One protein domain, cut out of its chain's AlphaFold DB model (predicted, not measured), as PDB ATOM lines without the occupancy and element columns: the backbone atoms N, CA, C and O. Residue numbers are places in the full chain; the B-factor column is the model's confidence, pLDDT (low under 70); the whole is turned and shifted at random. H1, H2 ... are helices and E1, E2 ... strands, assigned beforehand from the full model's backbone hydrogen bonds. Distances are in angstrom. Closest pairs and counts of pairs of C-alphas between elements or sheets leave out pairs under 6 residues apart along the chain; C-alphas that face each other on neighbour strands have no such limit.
ATOM      1  N   GLU A  57     191.776 228.767 198.822       95.12
ATOM      2  CA  GLU A  57     192.590 229.142 197.666       95.12
ATOM      3  C   GLU A  57     193.400 227.952 197.132       95.12
ATOM      4  O   GLU A  57     193.395 227.714 195.928       95.12
ATOM      5  N   ASN A  58     193.999 227.141 198.004       95.62
ATOM      6  CA  ASN A  58     194.721 225.929 197.609       95.62
ATOM      7  C   ASN A  58     193.788 224.906 196.943       95.62
ATOM      8  O   ASN A  58     194.137 224.329 195.914       95.62
ATOM      9  N   ILE A  59     192.580 224.704 197.483       94.12
ATOM     10  CA  ILE A  59     191.561 223.835 196.875       94.12
ATOM     11  C   ILE A  59     191.163 224.366 195.495       94.12
ATOM     12  O   ILE A  59     191.123 223.596 194.537       94.12
ATOM     13  N   ARG A  60     190.911 225.677 195.371       93.69
ATOM     14  CA  ARG A  60     190.595 226.316 194.087       93.69
ATOM     15  C   ARG A  60     191.717 226.102 193.072       93.69
ATOM     16  O   ARG A  60     191.436 225.658 191.963       93.69
ATOM     17  N   GLN A  61     192.966 226.380 193.439       93.62
ATOM     18  CA  GLN A  61     194.122 226.197 192.555       93.62
ATOM     19  C   GLN A  61     194.280 224.738 192.127       93.62
ATOM     20  O   GLN A  61     194.427 224.462 190.940       93.62
ATOM     21  N   ARG A  62     194.151 223.795 193.069       92.69
ATOM     22  CA  ARG A  62     194.172 222.362 192.762       92.69
ATOM     23  C   ARG A  62     193.085 221.981 191.757       92.69
ATOM     24  O   ARG A  62     193.378 221.220 190.842       92.69
ATOM     25  N   ILE A  63     191.857 222.483 191.912       91.56
ATOM     26  CA  ILE A  63     190.750 222.209 190.980       91.56
ATOM     27  C   ILE A  63     191.065 222.756 189.586       91.56
ATOM     28  O   ILE A  63     190.845 222.045 188.611       91.56
ATOM     29  N   LEU A  64     191.594 223.980 189.490       92.25
ATOM     30  CA  LEU A  64     191.945 224.592 188.206       92.25
ATOM     31  C   LEU A  64     193.022 223.782 187.477       92.25
ATOM     32  O   LEU A  64     192.809 223.404 186.333       92.25
ATOM     33  N   VAL A  65     194.120 223.443 188.159       89.88
ATOM     34  CA  VAL A  65     195.211 222.645 187.571       89.88
ATOM     35  C   VAL A  65     194.751 221.222 187.232       89.88
ATOM     36  O   VAL A  65     195.124 220.683 186.203       89.88
ATOM     37  N   SER A  66     193.909 220.600 188.062       87.81
ATOM     38  CA  SER A  66     193.450 219.218 187.816       87.81
ATOM     39  C   SER A  66     192.405 219.098 186.700       87.81
ATOM     40  O   SER A  66     192.112 217.982 186.274       87.81
ATOM     41  N   ASN A  67     191.788 220.208 186.288       89.94
ATOM     42  CA  ASN A  67     190.802 220.251 185.206       89.94
ATOM     43  C   ASN A  67     191.395 220.741 183.879       89.94
ATOM     44  O   ASN A  67     190.676 220.769 182.884       89.94
ATOM     45  N   ASP A  68     192.667 221.127 183.863       92.88
ATOM     46  CA  ASP A  68     193.376 221.482 182.644       92.88
ATOM     47  C   ASP A  68     193.755 220.204 181.872       92.88
ATOM     48  O   ASP A  68     194.486 219.346 182.376       92.88
ATOM     49  N   SER A  69     193.217 220.057 180.658       89.44
ATOM     50  CA  SER A  69     193.469 218.907 179.778       89.44
ATOM     51  C   SER A  69     194.909 218.841 179.285       89.44
ATOM     52  O   SER A  69     195.407 217.749 178.997       89.44
ATOM     53  N   ASP A  70     195.580 219.990 179.235       93.06
ATOM     54  CA  ASP A  70     196.905 220.155 178.640       93.06
ATOM     55  C   ASP A  70     198.007 219.971 179.694       93.06
ATOM     56  O   ASP A  70     199.205 220.070 179.418       93.06
ATOM     57  N   THR A  71     197.611 219.666 180.929       94.56
ATOM     58  CA  THR A  71     198.540 219.365 182.009       94.56
ATOM     59  C   THR A  71     199.243 218.032 181.753       94.56
ATOM     60  O   THR A  71     198.610 216.990 181.607       94.56
ATOM     61  N   LEU A  72     200.577 218.056 181.740       96.88
ATOM     62  CA  LEU A  72     201.424 216.863 181.703       96.88
ATOM     63  C   LEU A  72     201.973 216.563 183.101       96.88
ATOM     64  O   LEU A  72     202.586 217.427 183.738       96.88
ATOM     65  N   GLN A  73     201.785 215.329 183.559       97.12
ATOM     66  CA  GLN A  73     202.262 214.844 184.858       97.12
ATOM     67  C   GLN A  73     202.913 213.468 184.713       97.12
ATOM     68  O   GLN A  73     202.842 212.845 183.660       97.12
ATOM     69  N   TRP A  74     203.535 212.971 185.779       97.94
ATOM     70  CA  TRP A  74     204.107 211.630 185.841       97.94
ATOM     71  C   TRP A  74     203.536 210.866 187.021       97.94
ATOM     72  O   TRP A  74     203.566 211.351 188.154       97.94
ATOM     73  N   ILE A  75     203.053 209.658 186.745       98.12
ATOM     74  CA  ILE A  75     202.569 208.713 187.746       98.12
ATOM     75  C   ILE A  75     203.611 207.622 188.003       98.12
ATOM     76  O   ILE A  75     204.241 207.108 187.079       98.12
ATOM     77  N   TYR A  76     203.754 207.257 189.274       97.94
ATOM     78  CA  TYR A  76     204.622 206.201 189.788       97.94
ATOM     79  C   TYR A  76     203.738 205.155 190.470       97.94
ATOM     80  O   TYR A  76     203.527 205.231 191.686       97.94
ATOM     81  N   PRO A  77     203.132 204.232 189.706       97.50
ATOM     82  CA  PRO A  77     202.302 203.183 190.276       97.50
ATOM     83  C   PRO A  77     203.142 202.221 191.119       97.50
ATOM     84  O   PRO A  77     204.309 201.948 190.822       97.50
ATOM     85  N   MET A  78     202.528 201.692 192.171       97.06
ATOM     86  CA  MET A  78     203.130 200.748 193.103       97.06
ATOM     87  C   MET A  78     202.322 199.455 193.150       97.06
ATOM     88  O   MET A  78     201.095 199.474 193.241       97.06
ATOM     89  N   SER A  79     203.015 198.322 193.137       94.94
ATOM     90  CA  SER A  79     202.437 196.997 193.354       94.94
ATOM     91  C   SER A  79     203.132 196.349 194.540       94.94
ATOM     92  O   SER A  79     204.361 196.296 194.583       94.94
ATOM     93  N   ALA A  80     202.351 195.906 195.527       92.38
ATOM     94  CA  ALA A  80     202.862 195.316 196.768       92.38
ATOM     95  C   ALA A  80     203.988 196.154 197.426       92.38
ATOM     96  O   ALA A  80     205.017 195.622 197.836       92.38
ATOM     97  N   GLY A  81     203.814 197.481 197.475       90.00
ATOM     98  CA  GLY A  81     204.780 198.421 198.062       90.00
ATOM     99  C   GLY A  81     206.017 198.722 197.206       90.00
ATOM    100  O   GLY A  81     206.883 199.474 197.640       90.00
ATOM    101  N   THR A  82     206.110 198.168 195.996       94.88
ATOM    102  CA  THR A  82     207.231 198.386 195.072       94.88
ATOM    103  C   THR A  82     206.788 199.239 193.893       94.88
ATOM    104  O   THR A  82     205.781 198.933 193.258       94.88
ATOM    105  N   ILE A  83     207.550 200.279 193.554       96.75
ATOM    106  CA  ILE A  83     207.280 201.095 192.363       96.75
ATOM    107  C   ILE A  83     207.524 200.251 191.119       96.75
ATOM    108  O   ILE A  83     208.623 199.732 190.937       96.75
ATOM    109  N   ILE A  84     206.515 200.117 190.264       95.25
ATOM    110  CA  ILE A  84     206.589 199.268 189.064       95.25
ATOM    111  C   ILE A  84     206.980 200.042 187.806       95.25
ATOM    112  O   ILE A  84     207.300 199.436 186.788       95.25
ATOM    113  N   GLY A  85     206.976 201.373 187.864       95.31
ATOM    114  CA  GLY A  85     207.405 202.205 186.752       95.31
ATOM    115  C   GLY A  85     207.151 203.686 186.975       95.31
ATOM    116  O   GLY A  85     206.731 204.115 188.049       95.31
ATOM    117  N   ARG A  86     207.410 204.450 185.916       96.88
ATOM    118  CA  ARG A  86     207.085 205.866 185.780       96.88
ATOM    119  C   ARG A  86     206.450 206.056 184.408       96.88
ATOM    120  O   ARG A  86     207.052 205.651 183.416       96.88
ATOM    121  N   PHE A  87     205.283 206.688 184.356       97.88
ATOM    122  CA  PHE A  87     204.547 206.900 183.109       97.88
ATOM    123  C   PHE A  87     204.092 208.355 182.986       97.88
ATOM    124  O   PHE A  87     203.647 208.922 183.989       97.88
ATOM    125  N   PRO A  88     204.189 208.969 181.794       98.06
ATOM    126  CA  PRO A  88     203.585 210.268 181.549       98.06
ATOM    127  C   PRO A  88     202.054 210.153 181.546       98.06
ATOM    128  O   PRO A  88     201.479 209.157 181.103       98.06
ATOM    129  N   VAL A  89     201.397 211.191 182.047       98.06
ATOM    130  CA  VAL A  89     199.948 211.308 182.194       98.06
ATOM    131  C   VAL A  89     199.494 212.573 181.490       98.06
ATOM    132  O   VAL A  89     199.963 213.665 181.815       98.06
ATOM    133  N   LYS A  90     198.540 212.419 180.576       96.31
ATOM    134  CA  LYS A  90     197.776 213.515 179.997       96.31
ATOM    135  C   LYS A  90     196.625 213.896 180.932       96.31
ATOM    136  O   LYS A  90     195.779 213.066 181.273       96.31
ATOM    137  N   GLY A  91     196.582 215.162 181.326       94.62
ATOM    138  CA  GLY A  91     195.578 215.726 182.216       94.62
ATOM    139  C   GLY A  91     195.703 215.179 183.633       94.62
ATOM    140  O   GLY A  91     196.569 215.590 184.405       94.62
ATOM    141  N   LYS A  92     194.807 214.254 184.000       94.88
ATOM    142  CA  LYS A  92     194.637 213.802 185.385       94.88
ATOM    143  C   LYS A  92     194.480 212.291 185.517       94.88
ATOM    144  O   LYS A  92     193.885 211.621 184.675       94.88
ATOM    145  N   VAL A  93     194.893 211.786 186.675       96.50
ATOM    146  CA  VAL A  93     194.537 210.444 187.150       96.50
ATOM    147  C   VAL A  93     193.137 210.483 187.763       96.50
ATOM    148  O   VAL A  93     192.837 211.332 188.605       96.50
ATOM    149  N   THR A  94     192.273 209.560 187.351       96.00
ATOM    150  CA  THR A  94     190.871 209.496 187.774       96.00
ATOM    151  C   THR A  94     190.591 208.186 188.499       96.00
ATOM    152  O   THR A  94     191.085 207.130 188.122       96.00
ATOM    153  N   SER A  95     189.788 208.241 189.562       94.88
ATOM    154  CA  SER A  95     189.296 207.025 190.218       94.88
ATOM    155  C   SER A  95     188.277 206.319 189.324       94.88
ATOM    156  O   SER A  95     187.363 206.959 188.806       94.88
ATOM    157  N   GLY A  96     188.401 204.997 189.203       92.56
ATOM    158  CA  GLY A  96     187.498 204.147 188.423       92.56
ATOM    159  C   GLY A  96     186.037 204.177 188.865       92.56
ATOM    160  O   GLY A  96     185.153 203.861 188.081       92.56
ATOM    161  N   ASN A  97     185.774 204.610 190.099       89.88
ATOM    162  CA  ASN A  97     184.424 204.692 190.658       89.88
ATOM    163  C   ASN A  97     183.742 206.045 190.394       89.88
ATOM    164  O   ASN A  97     182.650 206.296 190.901       89.88
ATOM    165  N   LYS A  98     184.386 206.961 189.660       90.81
ATOM    166  CA  LYS A  98     183.764 208.231 189.272       90.81
ATOM    167  C   LYS A  98     182.856 208.019 188.066       90.81
ATOM    168  O   LYS A  98     183.280 207.446 187.072       90.81
ATOM    169  N   SER A 126     182.578 198.589 190.449       81.88
ATOM    170  CA  SER A 126     183.899 198.013 190.213       81.88
ATOM    171  C   SER A 126     184.726 197.957 191.502       81.88
ATOM    172  O   SER A 126     184.470 198.676 192.469       81.88
ATOM    173  N   GLY A 127     185.759 197.108 191.517       86.88
ATOM    174  CA  GLY A 127     186.786 197.187 192.558       86.88
ATOM    175  C   GLY A 127     187.507 198.539 192.529       86.88
ATOM    176  O   GLY A 127     187.481 199.238 191.522       86.88
ATOM    177  N   GLU A 128     188.180 198.911 193.615       92.19
ATOM    178  CA  GLU A 128     188.962 200.150 193.638       92.19
ATOM    179  C   GLU A 128     190.123 200.095 192.637       92.19
ATOM    180  O   GLU A 128     190.936 199.166 192.655       92.19
ATOM    181  N   TYR A 129     190.194 201.102 191.768       95.44
ATOM    182  CA  TYR A 129     191.306 201.338 190.854       95.44
ATOM    183  C   TYR A 129     191.368 202.812 190.445       95.44
ATOM    184  O   TYR A 129     190.424 203.586 190.648       95.44
ATOM    185  N   ILE A 130     192.477 203.179 189.817       97.44
ATOM    186  CA  ILE A 130     192.647 204.431 189.086       97.44
ATOM    187  C   ILE A 130     192.878 204.158 187.605       97.44
ATOM    188  O   ILE A 130     193.383 203.100 187.230       97.44
ATOM    189  N   PHE A 131     192.527 205.121 186.766       97.69
ATOM    190  CA  PHE A 131     192.864 205.123 185.354       97.69
ATOM    191  C   PHE A 131     193.387 206.492 184.927       97.69
ATOM    192  O   PHE A 131     193.118 207.511 185.570       97.69
ATOM    193  N   TRP A 132     194.154 206.510 183.848       97.69
ATOM    194  CA  TRP A 132     194.673 207.728 183.238       97.69
ATOM    195  C   TRP A 132     194.870 207.519 181.741       97.69
ATOM    196  O   TRP A 132     194.849 206.385 181.267       97.69
ATOM    197  N   PHE A 133     195.071 208.609 181.010       97.75
ATOM    198  CA  PHE A 133     195.488 208.561 179.615       97.75
ATOM    199  C   PHE A 133     196.959 208.940 179.519       97.75
ATOM    200  O   PHE A 133     197.413 209.851 180.217       97.75
ATOM    201  N   ASP A 134     197.714 208.242 178.682       97.50
ATOM    202  CA  ASP A 134     199.061 208.682 178.326       97.50
ATOM    203  C   ASP A 134     199.009 209.817 177.279       97.50
ATOM    204  O   ASP A 134     197.929 210.146 176.770       97.50
ATOM    205  N   PRO A 135     200.148 210.449 176.943       98.12
ATOM    206  CA  PRO A 135     200.195 211.496 175.927       98.12
ATOM    207  C   PRO A 135     199.642 211.071 174.565       98.12
ATOM    208  O   PRO A 135     199.117 211.910 173.848       98.12
ATOM    209  N   THR A 136     199.684 209.782 174.222       97.19
ATOM    210  CA  THR A 136     199.138 209.257 172.958       97.19
ATOM    211  C   THR A 136     197.626 209.009 173.004       97.19
ATOM    212  O   THR A 136     197.025 208.616 172.002       97.19
ATOM    213  N   GLY A 137     196.989 209.248 174.154       96.00
ATOM    214  CA  GLY A 137     195.559 209.054 174.363       96.00
ATOM    215  C   GLY A 137     195.168 207.608 174.665       96.00
ATOM    216  O   GLY A 137     193.983 207.280 174.592       96.00
ATOM    217  N   LEU A 138     196.119 206.731 175.001       96.62
ATOM    218  CA  LEU A 138     195.799 205.361 175.395       96.62
ATOM    219  C   LEU A 138     195.425 205.304 176.882       96.62
ATOM    220  O   LEU A 138     196.125 205.896 177.709       96.62
ATOM    221  N   PRO A 139     194.332 204.603 177.245       96.94
ATOM    222  CA  PRO A 139     193.937 204.440 178.633       96.94
ATOM    223  C   PRO A 139     194.794 203.381 179.329       96.94
ATOM    224  O   PRO A 139     195.027 202.293 178.804       96.94
ATOM    225  N   HIS A 140     195.182 203.675 180.561       97.75
ATOM    226  CA  HIS A 140     195.886 202.773 181.466       97.75
ATOM    227  C   HIS A 140     195.109 202.655 182.770       97.75
ATOM    228  O   HIS A 140     194.442 203.602 183.185       97.75
ATOM    229  N   GLN A 141     195.212 201.506 183.435       97.12
ATOM    230  CA  GLN A 141     194.508 201.232 184.683       97.12
ATOM    231  C   GLN A 141     195.454 200.593 185.697       97.12
ATOM    232  O   GLN A 141     196.244 199.714 185.354       97.12
ATOM    233  N   HIS A 142     195.357 201.009 186.959       96.94
ATOM    234  CA  HIS A 142     196.155 200.460 188.053       96.94
ATOM    235  C   HIS A 142     195.314 200.266 189.311       96.94
ATOM    236  O   HIS A 142     194.524 201.132 189.691       96.94
ATOM    237  N   LYS A 143     195.525 199.132 189.982       96.19
ATOM    238  CA  LYS A 143     194.995 198.859 191.317       96.19
ATOM    239  C   LYS A 143     196.158 198.788 192.299       96.19
ATOM    240  O   LYS A 143     196.900 197.808 192.312       96.19
ATOM    241  N   GLY A 144     196.277 199.810 193.135       93.88
ATOM    242  CA  GLY A 144     197.303 199.912 194.165       93.88
ATOM    243  C   GLY A 144     197.662 201.362 194.452       93.88
ATOM    244  O   GLY A 144     197.066 202.286 193.893       93.88
ATOM    245  N   ASP A 145     198.660 201.541 195.309       96.12
ATOM    246  CA  ASP A 145     199.179 202.862 195.638       96.12
ATOM    247  C   ASP A 145     199.900 203.479 194.441       96.12
ATOM    248  O   ASP A 145     200.356 202.791 193.519       96.12
ATOM    249  N   TYR A 146     199.989 204.801 194.444       97.06
ATOM    250  CA  TYR A 146     200.707 205.548 193.429       97.06
ATOM    251  C   TYR A 146     201.138 206.904 193.973       97.06
ATOM    252  O   TYR A 146     200.528 207.468 194.882       97.06
ATOM    253  N   PHE A 147     202.182 207.448 193.364       96.56
ATOM    254  CA  PHE A 147     202.595 208.832 193.546       96.56
ATOM    255  C   PHE A 147     202.456 209.581 192.218       96.56
ATOM    256  O   PHE A 147     202.617 208.983 191.155       96.56
ATOM    257  N   ILE A 148     202.138 210.875 192.262       96.50
ATOM    258  CA  ILE A 148     201.994 211.717 191.071       96.50
ATOM    259  C   ILE A 148     202.759 213.026 191.247       96.50
ATOM    260  O   ILE A 148     202.755 213.610 192.331       96.50
ATOM    261  N   SER A 149     203.415 213.483 190.183       96.31
ATOM    262  CA  SER A 149     204.231 214.696 190.189       96.31
ATOM    263  C   SER A 149     204.118 215.459 188.865       96.31
ATOM    264  O   SER A 149     204.028 214.824 187.816       96.31
ATOM    265  N   PRO A 150     204.178 216.805 188.869       95.62
ATOM    266  CA  PRO A 150     204.276 217.605 187.642       95.62
ATOM    267  C   PRO A 150     205.654 217.517 186.957       95.62
ATOM    268  O   PRO A 150     205.829 218.046 185.858       95.62
ATOM    269  N   VAL A 151     206.640 216.879 187.597       97.06
ATOM    270  CA  VAL A 151     207.990 216.669 187.054       97.06
ATOM    271  C   VAL A 151     208.397 215.191 187.113       97.06
ATOM    272  O   VAL A 151     208.009 214.478 188.053       97.06
ATOM    273  N   PRO A 152     209.201 214.711 186.151       97.88
ATOM    274  CA  PRO A 152     209.683 213.343 186.123       97.88
ATOM    275  C   PRO A 152     210.849 213.182 187.094       97.88
ATOM    276  O   PRO A 152     212.011 213.260 186.721       97.88
ATOM    277  N   TYR A 153     210.552 212.950 188.362       98.12
ATOM    278  CA  TYR A 153     211.539 212.482 189.320       98.12
ATOM    279  C   TYR A 153     212.266 211.207 188.873       98.12
ATOM    280  O   TYR A 153     211.733 210.331 188.179       98.12
ATOM    281  N   THR A 154     213.523 211.118 189.285       97.38
ATOM    282  CA  THR A 154     214.412 210.007 188.975       97.38
ATOM    283  C   THR A 154     213.953 208.764 189.723       97.38
ATOM    284  O   THR A 154     213.688 208.803 190.924       97.38
ATOM    285  N   LEU A 155     213.865 207.646 189.005       95.06
ATOM    286  CA  LEU A 155     213.548 206.341 189.572       95.06
ATOM    287  C   LEU A 155     214.823 205.499 189.612       95.06
ATOM    288  O   LEU A 155     215.360 205.137 188.567       95.06
ATOM    289  N   GLN A 156     215.295 205.163 190.811       94.62
ATOM    290  CA  GLN A 156     216.466 204.306 191.002       94.62
ATOM    291  C   GLN A 156     216.120 203.179 191.971       94.62
ATOM    292  O   GLN A 156     215.636 203.441 193.067       94.62
ATOM    293  N   ASN A 157     216.361 201.923 191.577       92.56
ATOM    294  CA  ASN A 157     216.083 200.738 192.404       92.56
ATOM    295  C   ASN A 157     214.676 200.773 193.035       92.56
ATOM    296  O   ASN A 157     214.520 200.597 194.242       92.56
ATOM    297  N   ASN A 158     213.660 201.087 192.222       92.12
ATOM    298  CA  ASN A 158     212.256 201.171 192.641       92.12
ATOM    299  C   ASN A 158     211.982 202.223 193.741       92.12
ATOM    300  O   ASN A 158     210.967 202.138 194.427       92.12
ATOM    301  N   THR A 159     212.861 203.221 193.886       94.06
ATOM    302  CA  THR A 159     212.732 204.361 194.809       94.06
ATOM    303  C   THR A 159     212.678 205.672 194.024       94.06
ATOM    304  O   THR A 159     213.454 205.865 193.086       94.06
ATOM    305  N   ILE A 160     211.773 206.577 194.409       95.81
ATOM    306  CA  ILE A 160     211.680 207.928 193.832       95.81
ATOM    307  C   ILE A 160     212.714 208.821 194.508       95.81
ATOM    308  O   ILE A 160     212.679 208.998 195.726       95.81
ATOM    309  N   LEU A 161     213.607 209.400 193.717       95.88
ATOM    310  CA  LEU A 161     214.541 210.431 194.154       95.88
ATOM    311  C   LEU A 161     214.011 211.803 193.745       95.88
ATOM    312  O   LEU A 161     213.352 211.938 192.723       95.88
ATOM    313  N   THR A 162     214.317 212.844 194.513       94.06
ATOM    314  CA  THR A 162     213.824 214.205 194.238       94.06
ATOM    315  C   THR A 162     214.511 214.890 193.054       94.06
ATOM    316  O   THR A 162     214.103 215.982 192.666       94.06
ATOM    317  N   ASP A 163     215.542 214.279 192.475       97.06
ATOM    318  CA  ASP A 163     216.212 214.786 191.281       97.06
ATOM    319  C   ASP A 163     215.336 214.598 190.042       97.06
ATOM    320  O   ASP A 163     214.744 213.535 189.842       97.06
ATOM    321  N   ILE A 164     215.274 215.613 189.183       97.56
ATOM    322  CA  ILE A 164     214.549 215.528 187.911       97.56
ATOM    323  C   ILE A 164     215.359 214.675 186.933       97.56
ATOM    324  O   ILE A 164     216.535 214.939 186.678       97.56
ATOM    325  N   ASP A 165     214.711 213.677 186.345       97.50
ATOM    326  CA  ASP A 165     215.254 212.887 185.253       97.50
ATOM    327  C   ASP A 165     215.261 213.718 183.968       97.50
ATOM    328  O   ASP A 165     214.253 213.852 183.268       97.50
ATOM    329  N   ALA A 166     216.428 214.272 183.651       97.06
ATOM    330  CA  ALA A 166     216.617 215.118 182.482       97.06
ATOM    331  C   ALA A 166     216.285 214.407 181.157       97.06
ATOM    332  O   ALA A 166     215.837 215.068 180.223       97.06
ATOM    333  N   SER A 167     216.479 213.086 181.063       96.25
ATOM    334  CA  SER A 167     216.194 212.337 179.829       96.25
ATOM    335  C   SER A 167     214.698 212.245 179.538       96.25
ATOM    336  O   SER A 167     214.282 212.195 178.382       96.25
ATOM    337  N   GLU A 168     213.886 212.249 180.591       96.88
ATOM    338  CA  GLU A 168     212.436 212.226 180.490       96.88
ATOM    339  C   GLU A 168     211.865 213.635 180.344       96.88
ATOM    340  O   GLU A 168     210.972 213.856 179.530       96.88
ATOM    341  N   GLU A 169     212.423 214.606 181.069       96.88
ATOM    342  CA  GLU A 169     212.015 216.009 180.976       96.88
ATOM    343  C   GLU A 169     212.237 216.575 179.564       96.88
ATOM    344  O   GLU A 169     211.407 217.330 179.060       96.88
ATOM    345  N   GLN A 170     213.300 216.148 178.871       97.50
ATOM    346  CA  GLN A 170     213.562 216.526 177.475       97.50
ATOM    347  C   GLN A 170     212.461 216.083 176.497       97.50
ATOM    348  O   GLN A 170     212.309 216.693 175.442       97.50
ATOM    349  N   LYS A 171     211.662 215.064 176.840       98.06
ATOM    350  CA  LYS A 171     210.550 214.585 176.002       98.06
ATOM    351  C   LYS A 171     209.268 215.395 176.183       98.06
ATOM    352  O   LYS A 171     208.289 215.134 175.493       98.06
ATOM    353  N   ARG A 172     209.235 216.385 177.084       96.69
ATOM    354  CA  ARG A 172     208.028 217.178 177.375       96.69
ATOM    355  C   ARG A 172     207.396 217.787 176.119       96.69
ATOM    356  O   ARG A 172     206.179 217.738 175.974       96.69
ATOM    357  N   GLU A 173     208.205 218.323 175.205       96.94
ATOM    358  CA  GLU A 173     207.703 218.883 173.942       96.94
ATOM    359  C   GLU A 173     207.139 217.813 172.998       96.94
ATOM    360  O   GLU A 173     206.168 218.062 172.285       96.94
ATOM    361  N   GLU A 174     207.731 216.617 172.988       98.12
ATOM    362  CA  GLU A 174     207.215 215.477 172.229       98.12
ATOM    363  C   GLU A 174     205.859 215.033 172.784       98.12
ATOM    364  O   GLU A 174     204.898 214.902 172.028       98.12
ATOM    365  N   TYR A 175     205.751 214.883 174.105       98.25
ATOM    366  CA  TYR A 175     204.494 214.536 174.764       98.25
ATOM    367  C   TYR A 175     203.406 215.581 174.522       98.25
ATOM    368  O   TYR A 175     202.270 215.206 174.257       98.25
ATOM    369  N   ALA A 176     203.741 216.873 174.520       96.88
ATOM    370  CA  ALA A 176     202.777 217.925 174.200       96.88
ATOM    371  C   ALA A 176     202.191 217.767 172.783       96.88
ATOM    372  O   ALA A 176     200.983 217.902 172.595       96.88
ATOM    373  N   LYS A 177     203.018 217.408 171.791       97.88
ATOM    374  CA  LYS A 177     202.546 217.128 170.422       97.88
ATOM    375  C   LYS A 177     201.660 215.886 170.368       97.88
ATOM    376  O   LYS A 177     200.602 215.923 169.748       97.88
ATOM    377  N   GLN A 178     202.059 214.814 171.054       98.06
ATOM    378  CA  GLN A 178     201.250 213.595 171.151       98.06
ATOM    379  C   GLN A 178     199.880 213.892 171.774       98.06
ATOM    380  O   GLN A 178     198.864 213.418 171.271       98.06
ATOM    381  N   MET A 179     199.837 214.731 172.814       97.38
ATOM    382  CA  MET A 179     198.594 215.127 173.476       97.38
ATOM    383  C   MET A 179     197.653 215.870 172.526       97.38
ATOM    384  O   MET A 179     196.467 215.540 172.501       97.38
ATOM    385  N   GLU A 180     198.175 216.801 171.719       97.06
ATOM    386  CA  GLU A 180     197.398 217.537 170.713       97.06
ATOM    387  C   GLU A 180     196.828 216.599 169.634       97.06
ATOM    388  O   GLU A 180     195.660 216.703 169.250       97.06
ATOM    389  N   GLU A 181     197.632 215.651 169.147       97.31
ATOM    390  CA  GLU A 181     197.180 214.625 168.198       97.31
ATOM    391  C   GLU A 181     196.105 213.720 168.813       97.31
ATOM    392  O   GLU A 181     195.093 213.421 168.172       97.31
ATOM    393  N   ALA A 182     196.281 213.335 170.079       96.44
ATOM    394  CA  ALA A 182     195.299 212.559 170.818       96.44
ATOM    395  C   ALA A 182     193.975 213.320 170.988       96.44
ATOM    396  O   ALA A 182     192.916 212.713 170.843       96.44
ATOM    397  N   ASP A 183     193.996 214.636 171.238       95.69
ATOM    398  CA  ASP A 183     192.768 215.444 171.320       95.69
ATOM    399  C   ASP A 183     192.011 215.488 169.999       95.69
ATOM    400  O   ASP A 183     190.791 215.305 169.980       95.69
ATOM    401  N   LYS A 184     192.727 215.665 168.883       96.50
ATOM    402  CA  LYS A 184     192.122 215.626 167.544       96.50
ATOM    403  C   LYS A 184     191.443 214.282 167.300       96.50
ATOM    404  O   LYS A 184     190.261 214.246 166.964       96.50
ATOM    405  N   ARG A 185     192.149 213.182 167.572       95.62
ATOM    406  CA  ARG A 185     191.614 211.826 167.417       95.62
ATOM    407  C   ARG A 185     190.392 211.573 168.303       95.62
ATOM    408  O   ARG A 185     189.427 210.961 167.852       95.62
ATOM    409  N   MET A 186     190.418 212.016 169.559       93.56
ATOM    410  CA  MET A 186     189.291 211.840 170.481       93.56
ATOM    411  C   MET A 186     188.066 212.641 170.048       93.56
ATOM    412  O   MET A 186     186.944 212.144 170.150       93.56
ATOM    413  N   LYS A 187     188.272 213.851 169.520       95.69
ATOM    414  CA  LYS A 187     187.198 214.659 168.943       95.69
ATOM    415  C   LYS A 187     186.567 213.972 167.732       95.69
ATOM    416  O   LYS A 187     185.350 213.818 167.704       95.69
ATOM    417  N   GLU A 188     187.380 213.500 166.789       96.56
ATOM    418  CA  GLU A 188     186.908 212.753 165.613       96.56
ATOM    419  C   GLU A 188     186.116 211.501 166.018       96.56
ATOM    420  O   GLU A 188     185.031 211.250 165.497       96.56
ATOM    421  N   LEU A 189     186.617 210.743 167.000       94.94
ATOM    422  CA  LEU A 189     185.929 209.563 167.522       94.94
ATOM    423  C   LEU A 189     184.582 209.918 168.171       94.94
ATOM    424  O   LEU A 189     183.609 209.182 168.007       94.94
ATOM    425  N   SER A 190     184.512 211.032 168.905       94.06
ATOM    426  CA  SER A 190     183.269 211.513 169.516       94.06
ATOM    427  C   SER A 190     182.229 211.881 168.458       94.06
ATOM    428  O   SER A 190     181.090 211.422 168.532       94.06
ATOM    429  N   GLU A 191     182.623 212.664 167.453       96.81
ATOM    430  CA  GLU A 191     181.745 213.088 166.355       96.81
ATOM    431  C   GLU A 191     181.233 211.884 165.546       96.81
ATOM    432  O   GLU A 191     180.046 211.803 165.219       96.81
ATOM    433  N   GLU A 192     182.102 210.904 165.284       96.81
ATOM    434  CA  GLU A 192     181.732 209.671 164.590       96.81
ATOM    435  C   GLU A 192     180.746 208.821 165.402       96.81
ATOM    436  O   GLU A 192     179.740 208.347 164.867       96.81
ATOM    437  N   ASN A 193     180.974 208.666 166.709       93.88
ATOM    438  CA  ASN A 193     180.061 207.932 167.584       93.88
ATOM    439  C   ASN A 193     178.675 208.588 167.645       93.88
ATOM    440  O   ASN A 193     177.659 207.888 167.604       93.88
ATOM    441  N   GLU A 194     178.609 209.921 167.696       95.06
ATOM    442  CA  GLU A 194     177.342 210.655 167.633       95.06
ATOM    443  C   GLU A 194     176.617 210.449 166.300       95.06
ATOM    444  O   GLU A 194     175.392 210.288 166.278       95.06
ATOM    445  N   ARG A 195     177.352 210.442 165.182       96.31
ATOM    446  CA  ARG A 195     176.792 210.181 163.851       96.31
ATOM    447  C   ARG A 195     176.193 208.780 163.773       96.31
ATOM    448  O   ARG A 195     175.022 208.643 163.425       96.31
ATOM    449  N   ILE A 196     176.949 207.761 164.184       95.38
ATOM    450  CA  ILE A 196     176.488 206.365 164.226       95.38
ATOM    451  C   ILE A 196     175.247 206.224 165.120       95.38
ATOM    452  O   ILE A 196     174.308 205.509 164.769       95.38
ATOM    453  N   ALA A 197     175.216 206.900 166.272       93.62
ATOM    454  CA  ALA A 197     174.066 206.864 167.173       93.62
ATOM    455  C   ALA A 197     172.800 207.444 166.517       93.62
ATOM    456  O   ALA A 197     171.728 206.845 166.624       93.62
ATOM    457  N   LYS A 198     172.921 208.567 165.794       95.38
ATOM    458  CA  LYS A 198     171.805 209.177 165.048       95.38
ATOM    459  C   LYS A 198     171.309 208.269 163.921       95.38
ATOM    460  O   LYS A 198     170.105 208.053 163.818       95.38
ATOM    461  N   GLU A 199     172.220 207.694 163.135       95.88
ATOM    462  CA  GLU A 199     171.880 206.763 162.048       95.88
ATOM    463  C   GLU A 199     171.129 205.527 162.576       95.88
ATOM    464  O   GLU A 199     170.104 205.133 162.018       95.88
ATOM    465  N   LYS A 200     171.579 204.948 163.698       94.81
ATOM    466  CA  LYS A 200     170.888 203.821 164.351       94.81
ATOM    467  C   LYS A 200     169.495 204.198 164.856       94.81
ATOM    468  O   LYS A 200     168.566 203.411 164.694       94.81
ATOM    469  N   ALA A 201     169.339 205.380 165.450       94.50
ATOM    470  CA  ALA A 201     168.043 205.851 165.932       94.50
ATOM    471  C   ALA A 201     167.042 206.066 164.780       94.50
ATOM    472  O   ALA A 201     165.869 205.713 164.901       94.50
ATOM    473  N   GLU A 202     167.499 206.596 163.641       95.31
ATOM    474  CA  GLU A 202     166.663 206.773 162.448       95.31
ATOM    475  C   GLU A 202     166.248 205.429 161.833       95.31
ATOM    476  O   GLU A 202     165.077 205.235 161.503       95.31
TER     477      GLU A 202
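Overview. This is residues 57 to 98 and 126 to 202 of the 215 residues of an uncharacterized protein of Bacillus sp. M6-12 (UniProt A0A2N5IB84). A small, strongly twisted and curled sheet of five strands makes the body, folded at the bend of E2 with E3 and E4 on one side and E1 and E5 on the other. The long helix H3 crosses one face of this sheet with residues 172 to 182 and then sticks out as an arm with residues 187 to 202; residues 57 to 64 of H1 stick out as a second, shorter arm, and the hairpin of E6 and E7 lies beyond E5. The printed part has 119 residues with three named helices and seven named strands, in the order H1 E1 E2 E3 E4 E5 E6 E7 H2 H3; the class is mixed, helices and strands. The larger sheet runs E4 E3 E2 E1 E5, all antiparallel. The whole is loose, with a radius of gyration of the C-alphas of 16.8 A, and elongated, spanning 58 by 35 by 33 A.

Along the chain. H1, residues 57 to 66, begins at C-alpha 57 at (192.590, 229.142, 197.666) and is 14.0 A long. E1, residues 72 to 79, measures 23.1 A; E2, residues 87 to 95, measures 16.8 A and bends by 97 degrees at residue 90. E3 is residues 130 to 133, E4 139 to 142, E5 146 to 149, E6 153 to 156 and E7 159 to 164. H2 is residues 166 to 169. H3, residues 172 to 202, runs 45.2 A from C-alpha 172 at (208.028, 217.178, 177.375) to C-alpha 202 at (166.663, 206.773, 162.448).

Arrangement. H1 only grazes the five-stranded sheet, with its residues 65 to 66; its closest C-alphas to E2 are those of Ser 66 and Lys 92, 6.1 A. E1 and E2 form a hairpin, with N 89 and O 73 2.7 A apart. The pairing of E2 is staggered: residues 87 to 90 pair with E1, residues 90 to 95 with E3, where N 94 and O 131 are 2.8 A apart. E3 and E4 form a hairpin, with N 140 and O 132 at 2.8 A. E5 is the edge strand beside E1, with N 76 and O 147 at 2.8 A. E6 and E7 form a hairpin, with N 154 and O 163 at 2.8 A; E6 and H2 are near each other. H3 and the sheet make two layers, a helix on one face of a sheet, at a height over the sheet of 8.9 A. H3 runs along the strands, at 24 degrees to E2 on the local plane; its closest C-alphas to E2 are those of Met 179 and Lys 90, 6.8 A. In H1 and H3 every O i to N i+4 pair is within hydrogen-bond range; H2 is too short for one.

Size, cuts and confidence. The two C-alphas farthest apart are those of Asn 157 and Glu 202, 58.1 A. Residues 99 to 125 are not printed; C-alphas 98 and 126 are 10.3 A apart across this cut. Of the links that are printed whole, none is long. The mean pLDDT of the printed part is 95.4, and no printed residue is under 70.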